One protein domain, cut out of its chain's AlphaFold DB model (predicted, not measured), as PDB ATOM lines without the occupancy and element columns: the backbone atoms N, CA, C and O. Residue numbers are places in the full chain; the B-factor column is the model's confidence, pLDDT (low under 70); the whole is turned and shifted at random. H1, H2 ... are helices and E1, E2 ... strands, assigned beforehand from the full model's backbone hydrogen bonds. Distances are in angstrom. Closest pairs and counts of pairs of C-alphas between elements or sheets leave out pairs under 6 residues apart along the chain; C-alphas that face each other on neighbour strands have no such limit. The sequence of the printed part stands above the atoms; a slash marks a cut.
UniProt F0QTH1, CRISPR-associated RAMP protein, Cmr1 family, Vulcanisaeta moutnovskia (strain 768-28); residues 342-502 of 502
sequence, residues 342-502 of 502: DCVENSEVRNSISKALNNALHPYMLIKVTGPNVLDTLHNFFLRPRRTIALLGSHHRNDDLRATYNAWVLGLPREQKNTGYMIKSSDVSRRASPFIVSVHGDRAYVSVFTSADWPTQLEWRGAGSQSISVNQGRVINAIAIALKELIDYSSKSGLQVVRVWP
ATOM      1  N   ASP A 342     230.742 201.867 271.714       96.19
ATOM      2  CA  ASP A 342     229.867 202.689 272.557       96.19
ATOM      3  C   ASP A 342     228.749 201.881 273.237       96.19
ATOM      4  O   ASP A 342     228.133 202.354 274.187       96.19
ATOM      5  N   CYS A 343     228.502 200.652 272.775       97.50
ATOM      6  CA  CYS A 343     227.521 199.725 273.339       97.50
ATOM      7  C   CYS A 343     228.111 198.867 274.478       97.50
ATOM      8  O   CYS A 343     227.383 198.108 275.116       97.50
ATOM      9  N   VAL A 344     229.423 198.952 274.737       97.62
ATOM     10  CA  VAL A 344     230.081 198.266 275.862       97.62
ATOM     11  C   VAL A 344     229.784 199.032 277.146       97.62
ATOM     12  O   VAL A 344     230.220 200.165 277.273       97.62
ATOM     13  N   GLU A 345     229.079 198.443 278.106       94.69
ATOM     14  CA  GLU A 345     228.606 199.124 279.323       94.69
ATOM     15  C   GLU A 345     229.743 199.458 280.300       94.69
ATOM     16  O   GLU A 345     229.774 200.538 280.887       94.69
ATOM     17  N   ASN A 346     230.702 198.544 280.466       94.38
ATOM     18  CA  ASN A 346     231.811 198.732 281.397       94.38
ATOM     19  C   ASN A 346     232.877 199.669 280.797       94.38
ATOM     20  O   ASN A 346     233.533 199.322 279.812       94.38
ATOM     21  N   SER A 347     233.072 200.838 281.412       95.25
ATOM     22  CA  SER A 347     234.001 201.873 280.941       95.25
ATOM     23  C   SER A 347     235.471 201.447 280.977       95.25
ATOM     24  O   SER A 347     236.218 201.803 280.071       95.25
ATOM     25  N   GLU A 348     235.895 200.650 281.959       95.31
ATOM     26  CA  GLU A 348     237.260 200.113 282.029       95.31
ATOM     27  C   GLU A 348     237.527 199.153 280.863       95.31
ATOM     28  O   GLU A 348     238.535 199.273 280.161       95.31
ATOM     29  N   VAL A 349     236.585 198.239 280.607       95.88
ATOM     30  CA  VAL A 349     236.654 197.302 279.478       95.88
ATOM     31  C   VAL A 349     236.648 198.063 278.157       95.88
ATOM     32  O   VAL A 349     237.494 197.800 277.300       95.88
ATOM     33  N   ARG A 350     235.745 199.039 278.009       96.81
ATOM     34  CA  ARG A 350     235.665 199.909 276.832       96.81
ATOM     35  C   ARG A 350     236.996 200.615 276.587       96.81
ATOM     36  O   ARG A 350     237.554 200.462 275.509       96.81
ATOM     37  N   ASN A 351     237.547 201.299 277.589       96.19
ATOM     38  CA  ASN A 351     238.806 202.040 277.481       96.19
ATOM     39  C   ASN A 351     239.993 201.131 277.126       96.19
ATOM     40  O   ASN A 351     240.828 201.494 276.295       96.19
ATOM     41  N   SER A 352     240.059 199.939 277.724       94.12
ATOM     42  CA  SER A 352     241.102 198.950 277.435       94.12
ATOM     43  C   SER A 352     241.063 198.496 275.971       94.12
ATOM     44  O   SER A 352     242.081 198.550 275.274       94.12
ATOM     45  N   ILE A 353     239.881 198.131 275.467       94.50
ATOM     46  CA  ILE A 353     239.694 197.716 274.070       94.50
ATOM     47  C   ILE A 353     239.919 198.886 273.120       94.50
ATOM     48  O   ILE A 353     240.605 198.727 272.115       94.50
ATOM     49  N   SER A 354     239.396 200.066 273.443       94.31
ATOM     50  CA  SER A 354     239.605 201.302 272.693       94.31
ATOM     51  C   SER A 354     241.083 201.585 272.462       94.31
ATOM     52  O   SER A 354     241.490 201.859 271.333       94.31
ATOM     53  N   LYS A 355     241.905 201.438 273.505       94.44
ATOM     54  CA  LYS A 355     243.356 201.600 273.418       94.44
ATOM     55  C   LYS A 355     244.013 200.495 272.589       94.44
ATOM     56  O   LYS A 355     244.843 200.787 271.735       94.44
ATOM     57  N   ALA A 356     243.667 199.233 272.837       92.25
ATOM     58  CA  ALA A 356     244.350 198.095 272.223       92.25
ATOM     59  C   ALA A 356     243.941 197.834 270.764       92.25
ATOM     60  O   ALA A 356     244.745 197.371 269.957       92.25
ATOM     61  N   LEU A 357     242.688 198.125 270.423       92.81
ATOM     62  CA  LEU A 357     242.083 197.881 269.119       92.81
ATOM     63  C   LEU A 357     241.679 199.183 268.427       92.81
ATOM     64  O   LEU A 357     240.827 199.127 267.553       92.81
ATOM     65  N   ASN A 358     242.255 200.336 268.787       92.88
ATOM     66  CA  ASN A 358     242.014 201.639 268.150       92.88
ATOM     67  C   ASN A 358     240.512 201.934 267.921       92.88
ATOM     68  O   ASN A 358     240.053 202.056 266.781       92.88
ATOM     69  N   ASN A 359     239.754 201.967 269.024       91.88
ATOM     70  CA  ASN A 359     238.312 202.246 269.086       91.88
ATOM     71  C   ASN A 359     237.420 201.347 268.213       91.88
ATOM     72  O   ASN A 359     236.370 201.796 267.761       91.88
ATOM     73  N   ALA A 360     237.799 200.088 267.971       92.44
ATOM     74  CA  ALA A 360     237.044 199.191 267.096       92.44
ATOM     75  C   ALA A 360     236.491 197.964 267.829       92.44
ATOM     76  O   ALA A 360     237.241 197.179 268.412       92.44
ATOM     77  N   LEU A 361     235.175 197.769 267.721       97.00
ATOM     78  CA  LEU A 361     234.485 196.524 268.045       97.00
ATOM     79  C   LEU A 361     233.392 196.282 266.998       97.00
ATOM     80  O   LEU A 361     232.326 196.872 267.070       97.00
ATOM     81  N   HIS A 362     233.651 195.426 266.015       97.69
ATOM     82  CA  HIS A 362     232.756 195.225 264.866       97.69
ATOM     83  C   HIS A 362     232.144 193.812 264.842       97.69
ATOM     84  O   HIS A 362     232.592 192.934 265.594       97.69
ATOM     85  N   PRO A 363     231.142 193.556 263.973       98.12
ATOM     86  CA  PRO A 363     230.598 192.215 263.752       98.12
ATOM     87  C   PRO A 363     231.656 191.157 263.430       98.12
ATOM     88  O   PRO A 363     231.535 190.019 263.874       98.12
ATOM     89  N   TYR A 364     232.713 191.533 262.708       98.56
ATOM     90  CA  TYR A 364     233.885 190.691 262.495       98.56
ATOM     91  C   TYR A 364     235.160 191.463 262.786       98.56
ATOM     92  O   TYR A 364     235.263 192.634 262.439       98.56
ATOM     93  N   MET A 365     236.138 190.794 263.389       98.25
ATOM     94  CA  MET A 365     237.495 191.302 263.542       98.25
ATOM     95  C   MET A 365     238.514 190.204 263.271       98.25
ATOM     96  O   MET A 365     238.303 189.038 263.608       98.25
ATOM     97  N   LEU A 366     239.648 190.601 262.706       98.44
ATOM     98  CA  LEU A 366     240.837 189.784 262.554       98.44
ATOM     99  C   LEU A 366     241.973 190.415 263.356       98.44
ATOM    100  O   LEU A 366     242.379 191.550 263.104       98.44
ATOM    101  N   ILE A 367     242.502 189.659 264.310       98.25
ATOM    102  CA  ILE A 367     243.624 190.067 265.156       98.25
ATOM    103  C   ILE A 367     244.818 189.180 264.817       98.25
ATOM    104  O   ILE A 367     244.696 187.958 264.830       98.25
ATOM    105  N   LYS A 368     245.971 189.777 264.527       98.12
ATOM    106  CA  LYS A 368     247.246 189.074 264.378       98.12
ATOM    107  C   LYS A 368     247.949 189.033 265.726       98.12
ATOM    108  O   LYS A 368     248.063 190.053 266.399       98.12
ATOM    109  N   VAL A 369     248.440 187.860 266.089       98.25
ATOM    110  CA  VAL A 369     249.260 187.640 267.277       98.25
ATOM    111  C   VAL A 369     250.589 187.047 266.834       98.25
ATOM    112  O   VAL A 369     250.599 186.105 266.045       98.25
ATOM    113  N   THR A 370     251.705 187.589 267.307       98.19
ATOM    114  CA  THR A 370     253.054 187.136 266.941       98.19
ATOM    115  C   THR A 370     253.916 186.929 268.168       98.19
ATOM    116  O   THR A 370     253.865 187.720 269.107       98.19
ATOM    117  N   GLY A 371     254.727 185.877 268.152       96.62
ATOM    118  CA  GLY A 371     255.711 185.618 269.193       96.62
ATOM    119  C   GLY A 371     256.032 184.134 269.360       96.62
ATOM    120  O   GLY A 371     255.447 183.274 268.694       96.62
ATOM    121  N   PRO A 372     256.965 183.810 270.266       93.12
ATOM    122  CA  PRO A 372     257.364 182.434 270.515       93.12
ATOM    123  C   PRO A 372     256.202 181.622 271.098       93.12
ATOM    124  O   PRO A 372     255.393 182.128 271.873       93.12
ATOM    125  N   ASN A 373     256.132 180.335 270.753       91.75
ATOM    126  CA  ASN A 373     255.132 179.397 271.283       91.75
ATOM    127  C   ASN A 373     253.670 179.853 271.095       91.75
ATOM    128  O   ASN A 373     252.798 179.471 271.878       91.75
ATOM    129  N   VAL A 374     253.378 180.651 270.056       95.19
ATOM    130  CA  VAL A 374     252.041 181.227 269.820       95.19
ATOM    131  C   VAL A 374     250.933 180.166 269.809       95.19
ATOM    132  O   VAL A 374     249.852 180.406 270.350       95.19
ATOM    133  N   LEU A 375     251.217 178.975 269.266       93.69
ATOM    134  CA  LEU A 375     250.282 177.852 269.253       93.69
ATOM    135  C   LEU A 375     249.889 177.436 270.672       93.69
ATOM    136  O   LEU A 375     248.706 177.444 270.995       93.69
ATOM    137  N   ASP A 376     250.863 177.078 271.511       90.81
ATOM    138  CA  ASP A 376     250.616 176.596 272.874       90.81
ATOM    139  C   ASP A 376     249.910 177.666 273.719       90.81
ATOM    140  O   ASP A 376     248.881 177.408 274.354       90.81
ATOM    141  N   THR A 377     250.401 178.903 273.643       93.00
ATOM    142  CA  THR A 377     249.850 180.040 274.379       93.00
ATOM    143  C   THR A 377     248.390 180.301 273.994       93.00
ATOM    144  O   THR A 377     247.495 180.218 274.839       93.00
ATOM    145  N   LEU A 378     248.087 180.543 272.713       94.19
ATOM    146  CA  LEU A 378     246.715 180.866 272.297       94.19
ATOM    147  C   LEU A 378     245.758 179.680 272.411       94.19
ATOM    148  O   LEU A 378     244.577 179.863 272.722       94.19
ATOM    149  N   HIS A 379     246.245 178.455 272.208       89.44
ATOM    150  CA  HIS A 379     245.443 177.257 272.425       89.44
ATOM    151  C   HIS A 379     244.950 177.167 273.877       89.44
ATOM    152  O   HIS A 379     243.798 176.794 274.134       89.44
ATOM    153  N   ASN A 380     245.798 177.561 274.831       89.00
ATOM    154  CA  ASN A 380     245.518 177.479 276.260       89.00
ATOM    155  C   ASN A 380     244.715 178.664 276.827       89.00
ATOM    156  O   ASN A 380     244.143 178.523 277.912       89.00
ATOM    157  N   PHE A 381     244.555 179.771 276.093       93.06
ATOM    158  CA  PHE A 381     243.693 180.901 276.487       93.06
ATOM    159  C   PHE A 381     242.252 180.475 276.834       93.06
ATOM    160  O   PHE A 381     241.633 180.950 277.792       93.06
ATOM    161  N   PHE A 382     241.695 179.521 276.084       90.69
ATOM    162  CA  PHE A 382     240.311 179.067 276.270       90.69
ATOM    163  C   PHE A 382     240.104 178.215 277.529       90.69
ATOM    164  O   PHE A 382     238.984 177.758 277.791       90.69
ATOM    165  N   LEU A 383     241.159 177.992 278.313       87.56
ATOM    166  CA  LEU A 383     241.147 177.243 279.557       87.56
ATOM    167  C   LEU A 383     241.283 178.210 280.719       87.56
ATOM    168  O   LEU A 383     242.331 178.825 280.903       87.56
ATOM    169  N   ARG A 384     240.254 178.265 281.565       90.56
ATOM    170  CA  ARG A 384     240.256 179.154 282.728       90.56
ATOM    171  C   ARG A 384     241.526 178.993 283.576       90.56
ATOM    172  O   ARG A 384     242.209 179.988 283.732       90.56
ATOM    173  N   PRO A 385     241.938 177.798 284.054       89.19
ATOM    174  CA  PRO A 385     243.108 177.710 284.932       89.19
ATOM    175  C   PRO A 385     244.389 178.299 284.326       89.19
ATOM    176  O   PRO A 385     245.115 178.996 285.022       89.19
ATOM    177  N   ARG A 386     244.652 178.060 283.032       89.94
ATOM    178  CA  ARG A 386     245.838 178.597 282.342       89.94
ATOM    179  C   ARG A 386     245.732 180.104 282.143       89.94
ATOM    180  O   ARG A 386     246.679 180.819 282.458       89.94
ATOM    181  N   ARG A 387     244.572 180.579 281.690       93.31
ATOM    182  CA  ARG A 387     244.297 182.005 281.516       93.31
ATOM    183  C   ARG A 387     244.407 182.770 282.834       93.31
ATOM    184  O   ARG A 387     245.121 183.759 282.898       93.31
ATOM    185  N   THR A 388     243.789 182.281 283.905       93.75
ATOM    186  CA  THR A 388     243.824 182.918 285.229       93.75
ATOM    187  C   THR A 388     245.231 182.903 285.841       93.75
ATOM    188  O   THR A 388     245.624 183.890 286.454       93.75
ATOM    189  N   ILE A 389     246.027 181.839 285.649       93.31
ATOM    190  CA  ILE A 389     247.441 181.837 286.070       93.31
ATOM    191  C   ILE A 389     248.216 182.946 285.354       93.31
ATOM    192  O   ILE A 389     248.888 183.727 286.018       93.31
ATOM    193  N   ALA A 390     248.100 183.049 284.029       93.12
ATOM    194  CA  ALA A 390     248.818 184.071 283.268       93.12
ATOM    195  C   ALA A 390     248.334 185.496 283.586       93.12
ATOM    196  O   ALA A 390     249.138 186.419 283.674       93.12
ATOM    197  N   LEU A 391     247.028 185.690 283.797       94.81
ATOM    198  CA  LEU A 391     246.463 187.007 284.089       94.81
ATOM    199  C   LEU A 391     246.692 187.447 285.541       94.81
ATOM    200  O   LEU A 391     246.976 188.622 285.772       94.81
ATOM    201  N   LEU A 392     246.543 186.539 286.509       95.25
ATOM    202  CA  LEU A 392     246.390 186.865 287.934       95.25
ATOM    203  C   LEU A 392     247.354 186.109 288.865       95.25
ATOM    204  O   LEU A 392     247.233 186.237 290.086       95.25
ATOM    205  N   GLY A 393     248.256 185.284 288.323       93.56
ATOM    206  CA  GLY A 393     249.252 184.508 289.073       93.56
ATOM    207  C   GLY A 393     248.718 183.258 289.783       93.56
ATOM    208  O   GLY A 393     249.487 182.526 290.396       93.56
ATOM    209  N   SER A 394     247.410 182.976 289.726       92.56
ATOM    210  CA  SER A 394     246.801 181.844 290.441       92.56
ATOM    211  C   SER A 394     245.540 181.323 289.755       92.56
ATOM    212  O   SER A 394     244.707 182.097 289.300       92.56
ATOM    213  N   HIS A 395     245.349 180.000 289.742       88.75
ATOM    214  CA  HIS A 395     244.165 179.349 289.163       88.75
ATOM    215  C   HIS A 395     242.906 179.423 290.050       88.75
ATOM    216  O   HIS A 395     241.801 179.110 289.587       88.75
ATOM    217  N   HIS A 396     243.063 179.824 291.316       88.38
ATOM    218  CA  HIS A 396     241.961 179.962 292.271       88.38
ATOM    219  C   HIS A 396     241.212 181.290 292.124       88.38
ATOM    220  O   HIS A 396     240.039 181.367 292.484       88.38
ATOM    221  N   ARG A 397     241.853 182.320 291.558       92.44
ATOM    222  CA  ARG A 397     241.230 183.634 291.345       92.44
ATOM    223  C   ARG A 397     240.188 183.582 290.226       92.44
ATOM    224  O   ARG A 397     240.167 182.652 289.420       92.44
ATOM    225  N   ASN A 398     239.303 184.570 290.189       91.62
ATOM    226  CA  ASN A 398     238.346 184.742 289.104       91.62
ATOM    227  C   ASN A 398     238.871 185.817 288.152       91.62
ATOM    228  O   ASN A 398     239.173 186.918 288.599       91.62
ATOM    229  N   ASP A 399     239.000 185.466 286.874       94.25
ATOM    230  CA  ASP A 399     239.161 186.438 285.791       94.25
ATOM    231  C   ASP A 399     237.826 187.154 285.503       94.25
ATOM    232  O   ASP A 399     236.787 186.762 286.045       94.25
ATOM    233  N   ASP A 400     237.841 188.210 284.692       95.31
ATOM    234  CA  ASP A 400     236.684 189.071 284.417       95.31
ATOM    235  C   ASP A 400     235.526 188.262 283.806       95.31
ATOM    236  O   ASP A 400     234.372 188.378 284.233       95.31
ATOM    237  N   LEU A 401     235.822 187.360 282.864       95.81
ATOM    238  CA  LEU A 401     234.859 186.436 282.260       95.81
ATOM    239  C   LEU A 401     234.190 185.545 283.305       95.81
ATOM    240  O   LEU A 401     233.005 185.214 283.186       95.81
ATOM    241  N   ARG A 402     234.942 185.109 284.313       93.62
ATOM    242  CA  ARG A 402     234.418 184.300 285.405       93.62
ATOM    243  C   ARG A 402     233.615 185.135 286.396       93.62
ATOM    244  O   ARG A 402     232.540 184.688 286.787       93.62
ATOM    245  N   ALA A 403     234.126 186.295 286.796       94.25
ATOM    246  CA  ALA A 403     233.501 187.185 287.769       94.25
ATOM    247  C   ALA A 403     232.147 187.717 287.272       94.25
ATOM    248  O   ALA A 403     231.201 187.822 288.044       94.25
ATOM    249  N   THR A 404     232.031 187.961 285.966       94.94
ATOM    250  CA  THR A 404     230.809 188.472 285.314       94.94
ATOM    251  C   THR A 404     229.901 187.376 284.743       94.94
ATOM    252  O   THR A 404     228.892 187.657 284.092       94.94
ATOM    253  N   TYR A 405     230.251 186.105 284.964       95.75
ATOM    254  CA  TYR A 405     229.574 184.940 284.392       95.75
ATOM    255  C   TYR A 405     229.447 184.964 282.857       95.75
ATOM    256  O   TYR A 405     228.505 184.399 282.311       95.75
ATOM    257  N   ASN A 406     230.413 185.548 282.148       96.88
ATOM    258  CA  ASN A 406     230.399 185.707 280.692       96.88
ATOM    259  C   ASN A 406     231.279 184.699 279.928       96.88
ATOM    260  O   ASN A 406     231.314 184.706 278.701       96.88
ATOM    261  N   ALA A 407     231.944 183.761 280.615       95.94
ATOM    262  CA  ALA A 407     232.799 182.758 279.966       95.94
ATOM    263  C   ALA A 407     232.058 181.784 279.014       95.94
ATOM    264  O   ALA A 407     232.718 181.062 278.258       95.94
ATOM    265  N   TRP A 408     230.717 181.766 279.006       95.50
ATOM    266  CA  TRP A 408     229.910 181.051 278.003       95.50
ATOM    267  C   TRP A 408     230.192 181.530 276.573       95.50
ATOM    268  O   TRP A 408     230.108 180.739 275.634       95.50
ATOM    269  N   VAL A 409     230.622 182.785 276.401       96.50
ATOM    270  CA  VAL A 409     230.969 183.336 275.084       96.50
ATOM    271  C   VAL A 409     232.149 182.599 274.443       96.50
ATOM    272  O   VAL A 409     232.316 182.597 273.231       96.50
ATOM    273  N   LEU A 410     232.952 181.866 275.220       94.25
ATOM    274  CA  LEU A 410     234.043 181.035 274.704       94.25
ATOM    275  C   LEU A 410     233.560 179.691 274.113       94.25
ATOM    276  O   LEU A 410     234.381 178.796 273.875       94.25
ATOM    277  N   GLY A 411     232.258 179.551 273.852       90.81
ATOM    278  CA  GLY A 411     231.577 178.388 273.273       90.81
ATOM    279  C   GLY A 411     230.744 177.639 274.312       90.81
ATOM    280  O   GLY A 411     231.075 177.699 275.482       90.81
ATOM    281  N   LEU A 412     229.704 176.924 273.888       85.94
ATOM    282  CA  LEU A 412     228.713 176.205 274.688       85.94
ATOM    283  C   LEU A 412     228.411 174.804 274.108       85.94
ATOM    284  O   LEU A 412     228.480 174.628 272.885       85.94
ATOM    285  N   PRO A 413     227.994 173.843 274.954       79.88
ATOM    286  CA  PRO A 413     228.027 173.917 276.417       79.88
ATOM    287  C   PRO A 413     229.476 173.929 276.930       79.88
ATOM    288  O   PRO A 413     230.402 173.481 276.248       79.88
ATOM    289  N   ARG A 414     229.691 174.463 278.137       84.25
ATOM    290  CA  ARG A 414     230.986 174.373 278.843       84.25
ATOM    291  C   ARG A 414     230.810 173.608 280.128       84.25
ATOM    292  O   ARG A 414     231.102 174.141 281.195       84.25
ATOM    293  N   GLU A 415     230.308 172.395 280.010       81.81
ATOM    294  CA  GLU A 415     230.053 171.544 281.154       81.81
ATOM    295  C   GLU A 415     231.141 170.478 281.300       81.81
ATOM    296  O   GLU A 415     231.595 169.878 280.323       81.81
ATOM    297  N   GLN A 416     231.579 170.245 282.532       73.81
ATOM    298  CA  GLN A 416     232.369 169.087 282.916       73.81
ATOM    299  C   GLN A 416     231.847 168.562 284.245       73.81
ATOM    300  O   GLN A 416     231.844 169.291 285.237       73.81
ATOM    301  N   LYS A 417     231.445 167.287 284.269       80.44
ATOM    302  CA  LYS A 417     230.948 166.614 285.479       80.44
ATOM    303  C   LYS A 417     229.828 167.416 286.170       80.44
ATOM    304  O   LYS A 417     229.935 167.680 287.364       80.44
ATOM    305  N   ASN A 418     228.806 167.851 285.425       81.19
ATOM    306  CA  ASN A 418     227.671 168.642 285.932       81.19
ATOM    307  C   ASN A 418     228.024 170.048 286.458       81.19
ATOM    308  O   ASN A 418     227.216 170.679 287.138       81.19
ATOM    309  N   THR A 419     229.218 170.565 286.148       86.88
ATOM    310  CA  THR A 419     229.648 171.929 286.498       86.88
ATOM    311  C   THR A 419     229.985 172.727 285.247       86.88
ATOM    312  O   THR A 419     230.470 172.164 284.270       86.88
ATOM    313  N   GLY A 420     229.787 174.044 285.276       91.50
ATOM    314  CA  GLY A 420     230.082 174.953 284.172       91.50
ATOM    315  C   GLY A 420     228.831 175.599 283.582       91.50
ATOM    316  O   GLY A 420     227.903 175.892 284.324       91.50
ATOM    317  N   TYR A 421     228.836 175.896 282.281       93.56
ATOM    318  CA  TYR A 421     227.719 176.581 281.612       93.56
ATOM    319  C   TYR A 421     226.870 175.603 280.812       93.56
ATOM    320  O   TYR A 421     227.395 174.901 279.941       93.56
ATOM    321  N   MET A 422     225.569 175.631 281.068       92.56
ATOM    322  CA  MET A 422     224.562 174.770 280.465       92.56
ATOM    323  C   MET A 422     223.512 175.608 279.739       92.56
ATOM    324  O   MET A 422     223.210 176.735 280.141       92.56
ATOM    325  N   ILE A 423     222.945 175.036 278.682       91.88
ATOM    326  CA  ILE A 423     221.834 175.636 277.949       91.88
ATOM    327  C   ILE A 423     220.536 175.123 278.576       91.88
ATOM    328  O   ILE A 423     220.403 173.922 278.786       91.88
ATOM    329  N   LYS A 424     219.605 176.026 278.912       89.12
ATOM    330  CA  LYS A 424     218.316 175.638 279.515       89.12
ATOM    331  C   LYS A 424     217.251 175.253 278.481       89.12
ATOM    332  O   LYS A 424     216.287 174.587 278.835       89.12
ATOM    333  N   SER A 425     217.407 175.682 277.230       82.50
ATOM    334  CA  SER A 425     216.476 175.357 276.144       82.50
ATOM    335  C   SER A 425     216.740 173.964 275.560       82.50
ATOM    336  O   SER A 425     217.892 173.566 275.395       82.50
ATOM    337  N   SER A 426     215.665 173.262 275.193       80.00
ATOM    338  CA  SER A 426     215.690 172.014 274.422       80.00
ATOM    339  C   SER A 426     216.120 172.199 272.965       80.00
ATOM    340  O   SER A 426     216.649 171.270 272.360       80.00
ATOM    341  N   ASP A 427     215.913 173.388 272.401       83.38
ATOM    342  CA  ASP A 427     216.036 173.627 270.956       83.38
ATOM    343  C   ASP A 427     217.486 173.892 270.540       83.38
ATOM    344  O   ASP A 427     217.842 173.810 269.363       83.38
ATOM    345  N   VAL A 428     218.348 174.204 271.513       84.25
ATOM    346  CA  VAL A 428     219.750 174.547 271.279       84.25
ATOM    347  C   VAL A 428     220.652 173.670 272.130       84.25
ATOM    348  O   VAL A 428     220.795 173.858 273.331       84.25
ATOM    349  N   SER A 429     221.342 172.737 271.483       85.19
ATOM    350  CA  SER A 429     222.262 171.825 272.171       85.19
ATOM    351  C   SER A 429     223.694 172.351 272.265       85.19
ATOM    352  O   SER A 429     224.459 171.923 273.128       85.19
ATOM    353  N   ARG A 430     224.100 173.265 271.371       89.44
ATOM    354  CA  ARG A 430     225.476 173.780 271.297       89.44
ATOM    355  C   ARG A 430     225.572 175.104 270.551       89.44
ATOM    356  O   ARG A 430     224.866 175.330 269.575       89.44
ATOM    357  N   ARG A 431     226.566 175.910 270.922       92.12
ATOM    358  CA  ARG A 431     226.991 177.107 270.181       92.12
ATOM    359  C   ARG A 431     228.510 177.151 270.210       92.12
ATOM    360  O   ARG A 431     229.108 177.252 271.270       92.12
ATOM    361  N   ALA A 432     229.178 177.039 269.068       89.81
ATOM    362  CA  ALA A 432     230.642 177.047 269.044       89.81
ATOM    363  C   ALA A 432     231.227 178.398 269.514       89.81
ATOM    364  O   ALA A 432     230.511 179.370 269.676       89.81
ATOM    365  N   SER A 433     232.529 178.509 269.754       93.31
ATOM    366  CA  SER A 433     233.125 179.811 270.106       93.31
ATOM    367  C   SER A 433     233.107 180.777 268.910       93.31
ATOM    368  O   SER A 433     233.283 180.309 267.780       93.31
ATOM    369  N   PRO A 434     232.919 182.092 269.136       96.31
ATOM    370  CA  PRO A 434     233.057 183.123 268.112       96.31
ATOM    371  C   PRO A 434     234.521 183.398 267.764       96.31
ATOM    372  O   PRO A 434     234.783 184.038 266.757       96.31
ATOM    373  N   PHE A 435     235.457 182.904 268.579       97.31
ATOM    374  CA  PHE A 435     236.889 182.980 268.339       97.31
ATOM    375  C   PHE A 435     237.337 181.754 267.547       97.31
ATOM    376  O   PHE A 435     237.156 180.616 268.001       97.31
ATOM    377  N   ILE A 436     237.952 181.998 266.398       97.00
ATOM    378  CA  ILE A 436     238.608 180.996 265.567       97.00
ATOM    379  C   ILE A 436     240.087 181.365 265.516       97.00
ATOM    380  O   ILE A 436     240.445 182.440 265.046       97.00
ATOM    381  N   VAL A 437     240.933 180.492 266.058       97.12
ATOM    382  CA  VAL A 437     242.387 180.678 266.052       97.12
ATOM    383  C   VAL A 437     242.980 179.878 264.903       97.12
ATOM    384  O   VAL A 437     242.724 178.680 264.802       97.12
ATOM    385  N   SER A 438     243.795 180.538 264.089       97.06
ATOM    386  CA  SER A 438     244.607 179.946 263.026       97.06
ATOM    387  C   SER A 438     246.072 180.262 263.279       97.06
ATOM    388  O   SER A 438     246.392 181.383 263.655       97.06
ATOM    389  N   VAL A 439     246.954 179.273 263.164       96.31
ATOM    390  CA  VAL A 439     248.368 179.395 263.538       96.31
ATOM    391  C   VAL A 439     249.235 178.961 262.367       96.31
ATOM    392  O   VAL A 439     248.996 177.906 261.790       96.31
ATOM    393  N   HIS A 440     250.237 179.780 262.049       94.62
ATOM    394  CA  HIS A 440     251.148 179.616 260.922       94.62
ATOM    395  C   HIS A 440     252.573 179.949 261.374       94.62
ATOM    396  O   HIS A 440     252.997 181.100 261.280       94.62
ATOM    397  N   GLY A 441     253.307 178.970 261.902       90.62
ATOM    398  CA  GLY A 441     254.626 179.213 262.496       90.62
ATOM    399  C   GLY A 441     254.542 180.037 263.788       90.62
ATOM    400  O   GLY A 441     253.850 179.650 264.729       90.62
ATOM    401  N   ASP A 442     255.242 181.169 263.837       93.81
ATOM    402  CA  ASP A 442     255.322 182.096 264.981       93.81
ATOM    403  C   ASP A 442     254.227 183.181 264.987       93.81
ATOM    404  O   ASP A 442     254.178 184.050 265.864       93.81
ATOM    405  N   ARG A 443     253.322 183.127 264.006       96.44
ATOM    406  CA  ARG A 443     252.175 184.024 263.878       96.44
ATOM    407  C   ARG A 443     250.868 183.255 263.970       96.44
ATOM    408  O   ARG A 443     250.743 182.120 263.520       96.44
ATOM    409  N   ALA A 444     249.856 183.921 264.493       97.69
ATOM    410  CA  ALA A 444     248.495 183.437 264.529       97.69
ATOM    411  C   ALA A 444     247.521 184.545 264.143       97.69
ATOM    412  O   ALA A 444     247.785 185.727 264.366       97.69
ATOM    413  N   TYR A 445     246.376 184.154 263.603       98.19
ATOM    414  CA  TYR A 445     245.240 185.032 263.404       98.19
ATOM    415  C   TYR A 445     244.056 184.547 264.229       98.19
ATOM    416  O   TYR A 445     243.711 183.362 264.226       98.19
ATOM    417  N   VAL A 446     243.427 185.481 264.930       98.38
ATOM    418  CA  VAL A 446     242.220 185.257 265.713       98.38
ATOM    419  C   VAL A 446     241.074 185.992 265.032       98.38
ATOM    420  O   VAL A 446     240.975 187.216 265.100       98.38
ATOM    421  N   SER A 447     240.222 185.225 264.361       98.50
ATOM    422  CA  SER A 447     238.951 185.688 263.810       98.50
ATOM    423  C   SER A 447     237.905 185.727 264.923       98.50
ATOM    424  O   SER A 447     237.700 184.722 265.607       98.50
ATOM    425  N   VAL A 448     237.245 186.868 265.107       98.38
ATOM    426  CA  VAL A 448     236.246 187.095 266.161       98.38
ATOM    427  C   VAL A 448     234.941 187.560 265.532       98.38
ATOM    428  O   VAL A 448     234.938 188.538 264.795       98.38
ATOM    429  N   PHE A 449     233.845 186.857 265.827       98.44
ATOM    430  CA  PHE A 449     232.506 187.163 265.312       98.44
ATOM    431  C   PHE A 449     231.552 187.597 266.434       98.44
ATOM    432  O   PHE A 449     231.308 186.835 267.373       98.44
ATOM    433  N   THR A 450     230.969 188.785 266.310       98.19
ATOM    434  CA  THR A 450     229.978 189.345 267.236       98.19
ATOM    435  C   THR A 450     228.589 189.237 266.601       98.19
ATOM    436  O   THR A 450     228.271 189.973 265.672       98.19
ATOM    437  N   SER A 451     227.769 188.299 267.077       98.25
ATOM    438  CA  SER A 451     226.443 187.981 266.521       98.25
ATOM    439  C   SER A 451     225.455 187.570 267.611       98.25
ATOM    440  O   SER A 451     225.870 187.147 268.689       98.25
ATOM    441  N   ALA A 452     224.155 187.675 267.331       98.06
ATOM    442  CA  ALA A 452     223.052 187.398 268.256       98.06
ATOM    443  C   ALA A 452     222.553 185.936 268.252       98.06
ATOM    444  O   ALA A 452     221.546 185.634 268.884       98.06
ATOM    445  N   ASP A 453     223.266 185.006 267.617       96.94
ATOM    446  CA  ASP A 453     222.940 183.571 267.566       96.94
ATOM    447  C   ASP A 453     223.256 182.833 268.890       96.94
ATOM    448  O   ASP A 453     223.933 181.800 268.916       96.94
ATOM    449  N   TRP A 454     222.807 183.385 270.021       97.19
ATOM    450  CA  TRP A 454     223.050 182.866 271.370       97.19
ATOM    451  C   TRP A 454     221.763 182.422 272.055       97.19
ATOM    452  O   TRP A 454     220.739 183.079 271.874       97.19
ATOM    453  N   PRO A 455     221.803 181.366 272.891       96.69
ATOM    454  CA  PRO A 455     220.653 180.997 273.698       96.69
ATOM    455  C   PRO A 455     220.204 182.145 274.606       96.69
ATOM    456  O   PRO A 455     221.053 182.794 275.213       96.69
ATOM    457  N   THR A 456     218.896 182.358 274.749       96.50
ATOM    458  CA  THR A 456     218.315 183.422 275.593       96.50
ATOM    459  C   THR A 456     218.516 183.169 277.087       96.50
ATOM    460  O   THR A 456     218.603 184.115 277.868       96.50
ATOM    461  N   GLN A 457     218.601 181.899 277.498       96.00
ATOM    462  CA  GLN A 457     218.728 181.487 278.896       96.00
ATOM    463  C   GLN A 457     219.811 180.423 279.076       96.00
ATOM    464  O   GLN A 457     219.822 179.380 278.414       96.00
ATOM    465  N   LEU A 458     220.692 180.666 280.042       96.38
ATOM    466  CA  LEU A 458     221.754 179.754 280.450       96.38
ATOM    467  C   LEU A 458     221.703 179.519 281.961       96.38
ATOM    468  O   LEU A 458     221.160 180.313 282.732       96.38
ATOM    469  N   GLU A 459     222.322 178.429 282.394       95.69
ATOM    470  CA  GLU A 459     222.621 178.178 283.799       95.69
ATOM    471  C   GLU A 459     224.125 178.027 283.969       95.69
ATOM    472  O   GLU A 459     224.768 177.272 283.237       95.69
ATOM    473  N   TRP A 460     224.695 178.717 284.947       95.56
ATOM    474  CA  TRP A 460     226.029 178.408 285.426       95.56
ATOM    475  C   TRP A 460     225.946 177.581 286.717       95.56
ATOM    476  O   TRP A 460     225.273 178.000 287.649       95.56
ATOM    477  N   ARG A 461     226.662 176.449 286.797       94.31
ATOM    478  CA  ARG A 461     226.763 175.581 287.987       94.31
ATOM    479  C   ARG A 461     228.203 175.422 288.484       94.31
ATOM    480  O   ARG A 461     229.134 175.239 287.698       94.31
ATOM    481  N   GLY A 462     228.392 175.432 289.798       88.62
ATOM    482  CA  GLY A 462     229.655 175.145 290.485       88.62
ATOM    483  C   GLY A 462     229.417 174.960 291.978       88.62
ATOM    484  O   GLY A 462     228.669 174.070 292.353       88.62
ATOM    485  N   ALA A 463     230.011 175.804 292.831       85.25
ATOM    486  CA  ALA A 463     229.688 175.818 294.268       85.25
ATOM    487  C   ALA A 463     228.244 176.288 294.567       85.25
ATOM    488  O   ALA A 463     227.751 176.107 295.671       85.25
ATOM    489  N   GLY A 464     227.578 176.878 293.575       90.62
ATOM    490  CA  GLY A 464     226.159 177.218 293.575       90.62
ATOM    491  C   GLY A 464     225.625 177.188 292.143       90.62
ATOM    492  O   GLY A 464     226.300 176.676 291.242       90.62
ATOM    493  N   SER A 465     224.444 177.763 291.921       93.50
ATOM    494  CA  SER A 465     223.875 177.951 290.585       93.50
ATOM    495  C   SER A 465     223.521 179.418 290.337       93.50
ATOM    496  O   SER A 465     223.125 180.124 291.259       93.50
ATOM    497  N   GLN A 466     223.674 179.870 289.093       95.38
ATOM    498  CA  GLN A 466     223.289 181.203 288.636       95.38
ATOM    499  C   GLN A 466     222.522 181.092 287.318       95.38
ATOM    500  O   GLN A 466     223.058 180.603 286.320       95.38
ATOM    501  N   SER A 467     221.287 181.600 287.285       96.12
ATOM    502  CA  SER A 467     220.553 181.781 286.027       96.12
ATOM    503  C   SER A 467     221.076 183.017 285.297       96.12
ATOM    504  O   SER A 467     221.335 184.054 285.911       96.12
ATOM    505  N   ILE A 468     221.249 182.901 283.984       96.88
ATOM    506  CA  ILE A 468     221.833 183.937 283.135       96.88
ATOM    507  C   ILE A 468     220.868 184.200 281.984       96.88
ATOM    508  O   ILE A 468     220.707 183.355 281.106       96.88
ATOM    509  N   SER A 469     220.271 185.391 281.985       96.81
ATOM    510  CA  SER A 469     219.534 185.914 280.835       96.81
ATOM    511  C   SER A 469     220.512 186.560 279.856       96.81
ATOM    512  O   SER A 469     221.399 187.323 280.268       96.81
ATOM    513  N   VAL A 470     220.374 186.232 278.574       97.44
ATOM    514  CA  VAL A 470     221.231 186.702 277.484       97.44
ATOM    515  C   VAL A 470     220.400 187.568 276.545       97.44
ATOM    516  O   VAL A 470     219.362 187.152 276.042       97.44
ATOM    517  N   ASN A 471     220.890 188.776 276.295       97.31
ATOM    518  CA  ASN A 471     220.373 189.709 275.302       97.31
ATOM    519  C   ASN A 471     221.549 190.253 274.467       97.31
ATOM    520  O   ASN A 471     222.710 189.934 274.739       97.31
ATOM    521  N   GLN A 472     221.265 191.076 273.455       98.06
ATOM    522  CA  GLN A 472     222.295 191.611 272.555       98.06
ATOM    523  C   GLN A 472     223.378 192.413 273.302       98.06
ATOM    524  O   GLN A 472     224.567 192.176 273.091       98.06
ATOM    525  N   GLY A 473     222.988 193.283 274.241       97.88
ATOM    526  CA  GLY A 473     223.931 194.052 275.064       97.88
ATOM    527  C   GLY A 473     224.862 193.154 275.883       97.88
ATOM    528  O   GLY A 473     226.077 193.353 275.902       97.88
ATOM    529  N   ARG A 474     224.336 192.082 276.487       97.81
ATOM    530  CA  ARG A 474     225.156 191.108 277.217       97.81
ATOM    531  C   ARG A 474     226.135 190.374 276.303       97.81
ATOM    532  O   ARG A 474     227.257 190.109 276.726       97.81
ATOM    533  N   VAL A 475     225.743 190.061 275.067       98.31
ATOM    534  CA  VAL A 475     226.647 189.463 274.072       98.31
ATOM    535  C   VAL A 475     227.786 190.423 273.728       98.31
ATOM    536  O   VAL A 475     228.944 190.010 273.792       98.31
ATOM    537  N   ILE A 476     227.487 191.696 273.439       98.38
ATOM    538  CA  ILE A 476     228.502 192.730 273.158       98.38
ATOM    539  C   ILE A 476     229.492 192.833 274.323       98.38
ATOM    540  O   ILE A 476     230.701 192.718 274.121       98.38
ATOM    541  N   ASN A 477     228.985 192.955 275.552       98.06
ATOM    542  CA  ASN A 477     229.813 193.036 276.755       98.06
ATOM    543  C   ASN A 477     230.660 191.773 276.976       98.06
ATOM    544  O   ASN A 477     231.843 191.869 277.301       98.06
ATOM    545  N   ALA A 478     230.094 190.580 276.777       98.19
ATOM    546  CA  ALA A 478     230.828 189.328 276.933       98.19
ATOM    547  C   ALA A 478     231.968 189.194 275.907       98.19
ATOM    548  O   ALA A 478     233.068 188.772 276.268       98.19
ATOM    549  N   ILE A 479     231.729 189.579 274.647       98.38
ATOM    550  CA  ILE A 479     232.756 189.604 273.596       98.38
ATOM    551  C   ILE A 479     233.845 190.625 273.929       98.38
ATOM    552  O   ILE A 479     235.027 190.298 273.826       98.38
ATOM    553  N   ALA A 480     233.459 191.821 274.378       98.25
ATOM    554  CA  ALA A 480     234.386 192.864 274.795       98.25
ATOM    555  C   ALA A 480     235.314 192.373 275.923       98.25
ATOM    556  O   ALA A 480     236.537 192.402 275.786       98.25
ATOM    557  N   ILE A 481     234.752 191.808 276.996       98.19
ATOM    558  CA  ILE A 481     235.536 191.240 278.105       98.19
ATOM    559  C   ILE A 481     236.468 190.123 277.605       98.19
ATOM    560  O   ILE A 481     237.643 190.091 277.965       98.19
ATOM    561  N   ALA A 482     235.978 189.225 276.741       97.94
ATOM    562  CA  ALA A 482     236.797 188.144 276.189       97.94
ATOM    563  C   ALA A 482     237.972 188.660 275.341       97.94
ATOM    564  O   ALA A 482     239.059 188.085 275.399       97.94
ATOM    565  N   LEU A 483     237.770 189.728 274.568       97.75
ATOM    566  CA  LEU A 483     238.820 190.379 273.783       97.75
ATOM    567  C   LEU A 483     239.858 191.056 274.669       97.75
ATOM    568  O   LEU A 483     241.048 190.836 274.458       97.75
ATOM    569  N   LYS A 484     239.419 191.822 275.675       97.44
ATOM    570  CA  LYS A 484     240.313 192.413 276.678       97.44
ATOM    571  C   LYS A 484     241.182 191.331 277.316       97.44
ATOM    572  O   LYS A 484     242.404 191.426 277.273       97.44
ATOM    573  N   GLU A 485     240.571 190.259 277.826       97.56
ATOM    574  CA  GLU A 485     241.327 189.160 278.432       97.56
ATOM    575  C   GLU A 485     242.279 188.479 277.447       97.56
ATOM    576  O   GLU A 485     243.374 188.100 277.850       97.56
ATOM    577  N   LEU A 486     241.895 188.304 276.178       97.56
ATOM    578  CA  LEU A 486     242.770 187.730 275.152       97.56
ATOM    579  C   LEU A 486     244.009 188.600 274.922       97.56
ATOM    580  O   LEU A 486     245.117 188.069 274.830       97.56
ATOM    581  N   ILE A 487     243.826 189.916 274.836       96.81
ATOM    582  CA  ILE A 487     244.904 190.887 274.618       96.81
ATOM    583  C   ILE A 487     245.828 190.929 275.838       96.81
ATOM    584  O   ILE A 487     247.045 190.799 275.684       96.81
ATOM    585  N   ASP A 488     245.256 191.034 277.039       96.75
ATOM    586  CA  ASP A 488     245.997 191.047 278.305       96.75
ATOM    587  C   ASP A 488     246.783 189.739 278.488       96.75
ATOM    588  O   ASP A 488     247.961 189.752 278.848       96.75
ATOM    589  N   TYR A 489     246.143 188.601 278.201       97.31
ATOM    590  CA  TYR A 489     246.743 187.272 278.286       97.31
ATOM    591  C   TYR A 489     247.911 187.122 277.314       97.31
ATOM    592  O   TYR A 489     248.983 186.658 277.705       97.31
ATOM    593  N   SER A 490     247.715 187.530 276.059       96.88
ATOM    594  CA  SER A 490     248.742 187.441 275.019       96.88
ATOM    595  C   SER A 490     249.942 188.322 275.370       96.88
ATOM    596  O   SER A 490     251.069 187.833 275.376       96.88
ATOM    597  N   SER A 491     249.696 189.568 275.783       95.19
ATOM    598  CA  SER A 491     250.747 190.517 276.175       95.19
ATOM    599  C   SER A 491     251.550 190.023 277.382       95.19
ATOM    600  O   SER A 491     252.778 190.008 277.344       95.19
ATOM    601  N   LYS A 492     250.879 189.531 278.436       96.00
ATOM    602  CA  LYS A 492     251.548 188.947 279.619       96.00
ATOM    603  C   LYS A 492     252.323 187.667 279.307       96.00
ATOM    604  O   LYS A 492     253.233 187.312 280.048       96.00
ATOM    605  N   SER A 493     251.973 186.991 278.217       95.56
ATOM    606  CA  SER A 493     252.676 185.804 277.728       95.56
ATOM    607  C   SER A 493     253.811 186.146 276.751       95.56
ATOM    608  O   SER A 493     254.359 185.241 276.127       95.56
ATOM    609  N   GLY A 494     254.161 187.429 276.598       95.69
ATOM    610  CA  GLY A 494     255.239 187.883 275.714       95.69
ATOM    611  C   GLY A 494     254.881 187.878 274.226       95.69
ATOM    612  O   GLY A 494     255.779 187.887 273.388       95.69
ATOM    613  N   LEU A 495     253.590 187.842 273.882       97.31
ATOM    614  CA  LEU A 495     253.119 187.919 272.500       97.31
ATOM    615  C   LEU A 495     252.722 189.351 272.139       97.31
ATOM    616  O   LEU A 495     252.102 190.063 272.930       97.31
ATOM    617  N   GLN A 496     253.005 189.744 270.904       97.25
ATOM    618  CA  GLN A 496     252.535 190.997 270.328       97.25
ATOM    619  C   GLN A 496     251.158 190.792 269.697       97.25
ATOM    620  O   GLN A 496     250.935 189.812 268.989       97.25
ATOM    621  N   VAL A 497     250.245 191.737 269.918       97.00
ATOM    622  CA  VAL A 497     248.880 191.704 269.383       97.00
ATOM    623  C   VAL A 497     248.638 192.936 268.520       97.00
ATOM    624  O   VAL A 497     248.903 194.055 268.950       97.00
ATOM    625  N   VAL A 498     248.131 192.735 267.305       96.31
ATOM    626  CA  VAL A 498     247.843 193.803 266.339       96.31
ATOM    627  C   VAL A 498     246.490 193.553 265.681       96.31
ATOM    628  O   VAL A 498     246.225 192.462 265.176       96.31
ATOM    629  N   ARG A 499     245.628 194.571 265.635       96.69
ATOM    630  CA  ARG A 499     244.391 194.531 264.840       96.69
ATOM    631  C   ARG A 499     244.738 194.571 263.349       96.69
ATOM    632  O   ARG A 499     245.448 195.468 262.909       96.69
ATOM    633  N   VAL A 500     244.234 193.617 262.572       97.38
ATOM    634  CA  VAL A 500     244.436 193.551 261.110       97.38
ATOM    635  C   VAL A 500     243.237 194.116 260.363       97.38
ATOM    636  O   VAL A 500     243.401 194.835 259.378       97.38
ATOM    637  N   TRP A 501     242.041 193.752 260.819       97.38
ATOM    638  CA  TRP A 501     240.778 194.137 260.206       97.38
ATOM    639  C   TRP A 501     239.676 194.149 261.275       97.38
ATOM    640  O   TRP A 501     239.727 193.314 262.182       97.38
ATOM    641  N   PRO A 502     238.668 195.026 261.189       71.31
ATOM    642  CA  PRO A 502     238.533 196.126 260.236       71.31
ATOM    643  C   PRO A 502     239.530 197.261 260.467       71.31
ATOM    644  O   PRO A 502     240.004 197.458 261.610       71.31
TER     645      PRO A 502
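Overview. This is residues 342 to 502 of the 502 residues of the protein "CRISPR-associated RAMP protein, Cmr1 family" of Vulcanisaeta moutnovskia (strain 768-28) (UniProt F0QTH1). What is the main picture? One long helix, H6, runs through the middle, along one face of a strongly twisted four-stranded sheet, and the shorter helices H1 to H5 pack round it. A second four-stranded sheet stands at the end of the domain where H6 begins. Which parts follow along the chain? The printed part has 161 residues, with six named helices and eight named strands in the order H1 E1 H2 H3 H4 H5 E2 E3 E4 E5 E6 E7 H6 E8, a mixed class. The sheets run E4 E5 E1 E8 and E2 E3 E6 E7, both antiparallel throughout. How compact is it? It is compact, with a radius of gyration of the C-alphas of 15.3 A and spans of 41 by 32 by 28 A.

Along the chain. Where does the first half run? H1 is residues 347 to 356, from C-alpha 347 at (234.001, 201.873, 280.941). E1 is 364 to 370, 20.0 A long, then come H2, 374 to 381, H3, 384 to 392, H4, 400 to 403, and H5, 407 to 410. And the rest? E2 is 414 to 416, E3 419 to 423, E4 435 to 440, E5 443 to 449, 20.0 A long, E6 457 to 461 and E7 465 to 469. H6, 472 to 492, measures 30.2 A, and E8, 496 to 501, ends at C-alpha 501 (240.778, 194.137, 260.206).

Arrangement. What touches the hub, H6? H1 touches its residues 480 to 487 at a steep tilt of 53 degrees, closest at the C-alphas of Ile 353 and Lys 484, 5.9 A. H3 touches its residues 485 to 492, closest at the C-alphas of Leu 391 and Tyr 489, 5.8 A; H2, H4 and H5 touch it too. What is on the sheets? H6 and H2 are on the same face of E4 E5 E1 E8, at heights over the sheet of 10.0 A and 9.2 A, while H5 only grazes E2 E3 E6 E7 with residues 407 to 409. What does the backbone show? Within hydrogen-bond range are N 368 and O 498 of E1 and E8, 2.8 A, N 446 and O 367 of E5 and E1, 2.8 A, and N 460 and O 466 of the hairpin E6 and E7, 2.8 A. In H1, H2, H3 and H6 every O i to N i+4 pair is within range; H4 and H5 are too short for such a pair.

Size, cuts and confidence. How far does it reach? The two C-alphas farthest apart, those of Pro 372 and Ser 426, are 43.1 A apart. Are there cuts or long links? The printed part has no cut, and the one long link is E3 to E4, 11 residues. How confident is the model? The mean pLDDT of the printed part is 93.9, and no printed residue is under 70.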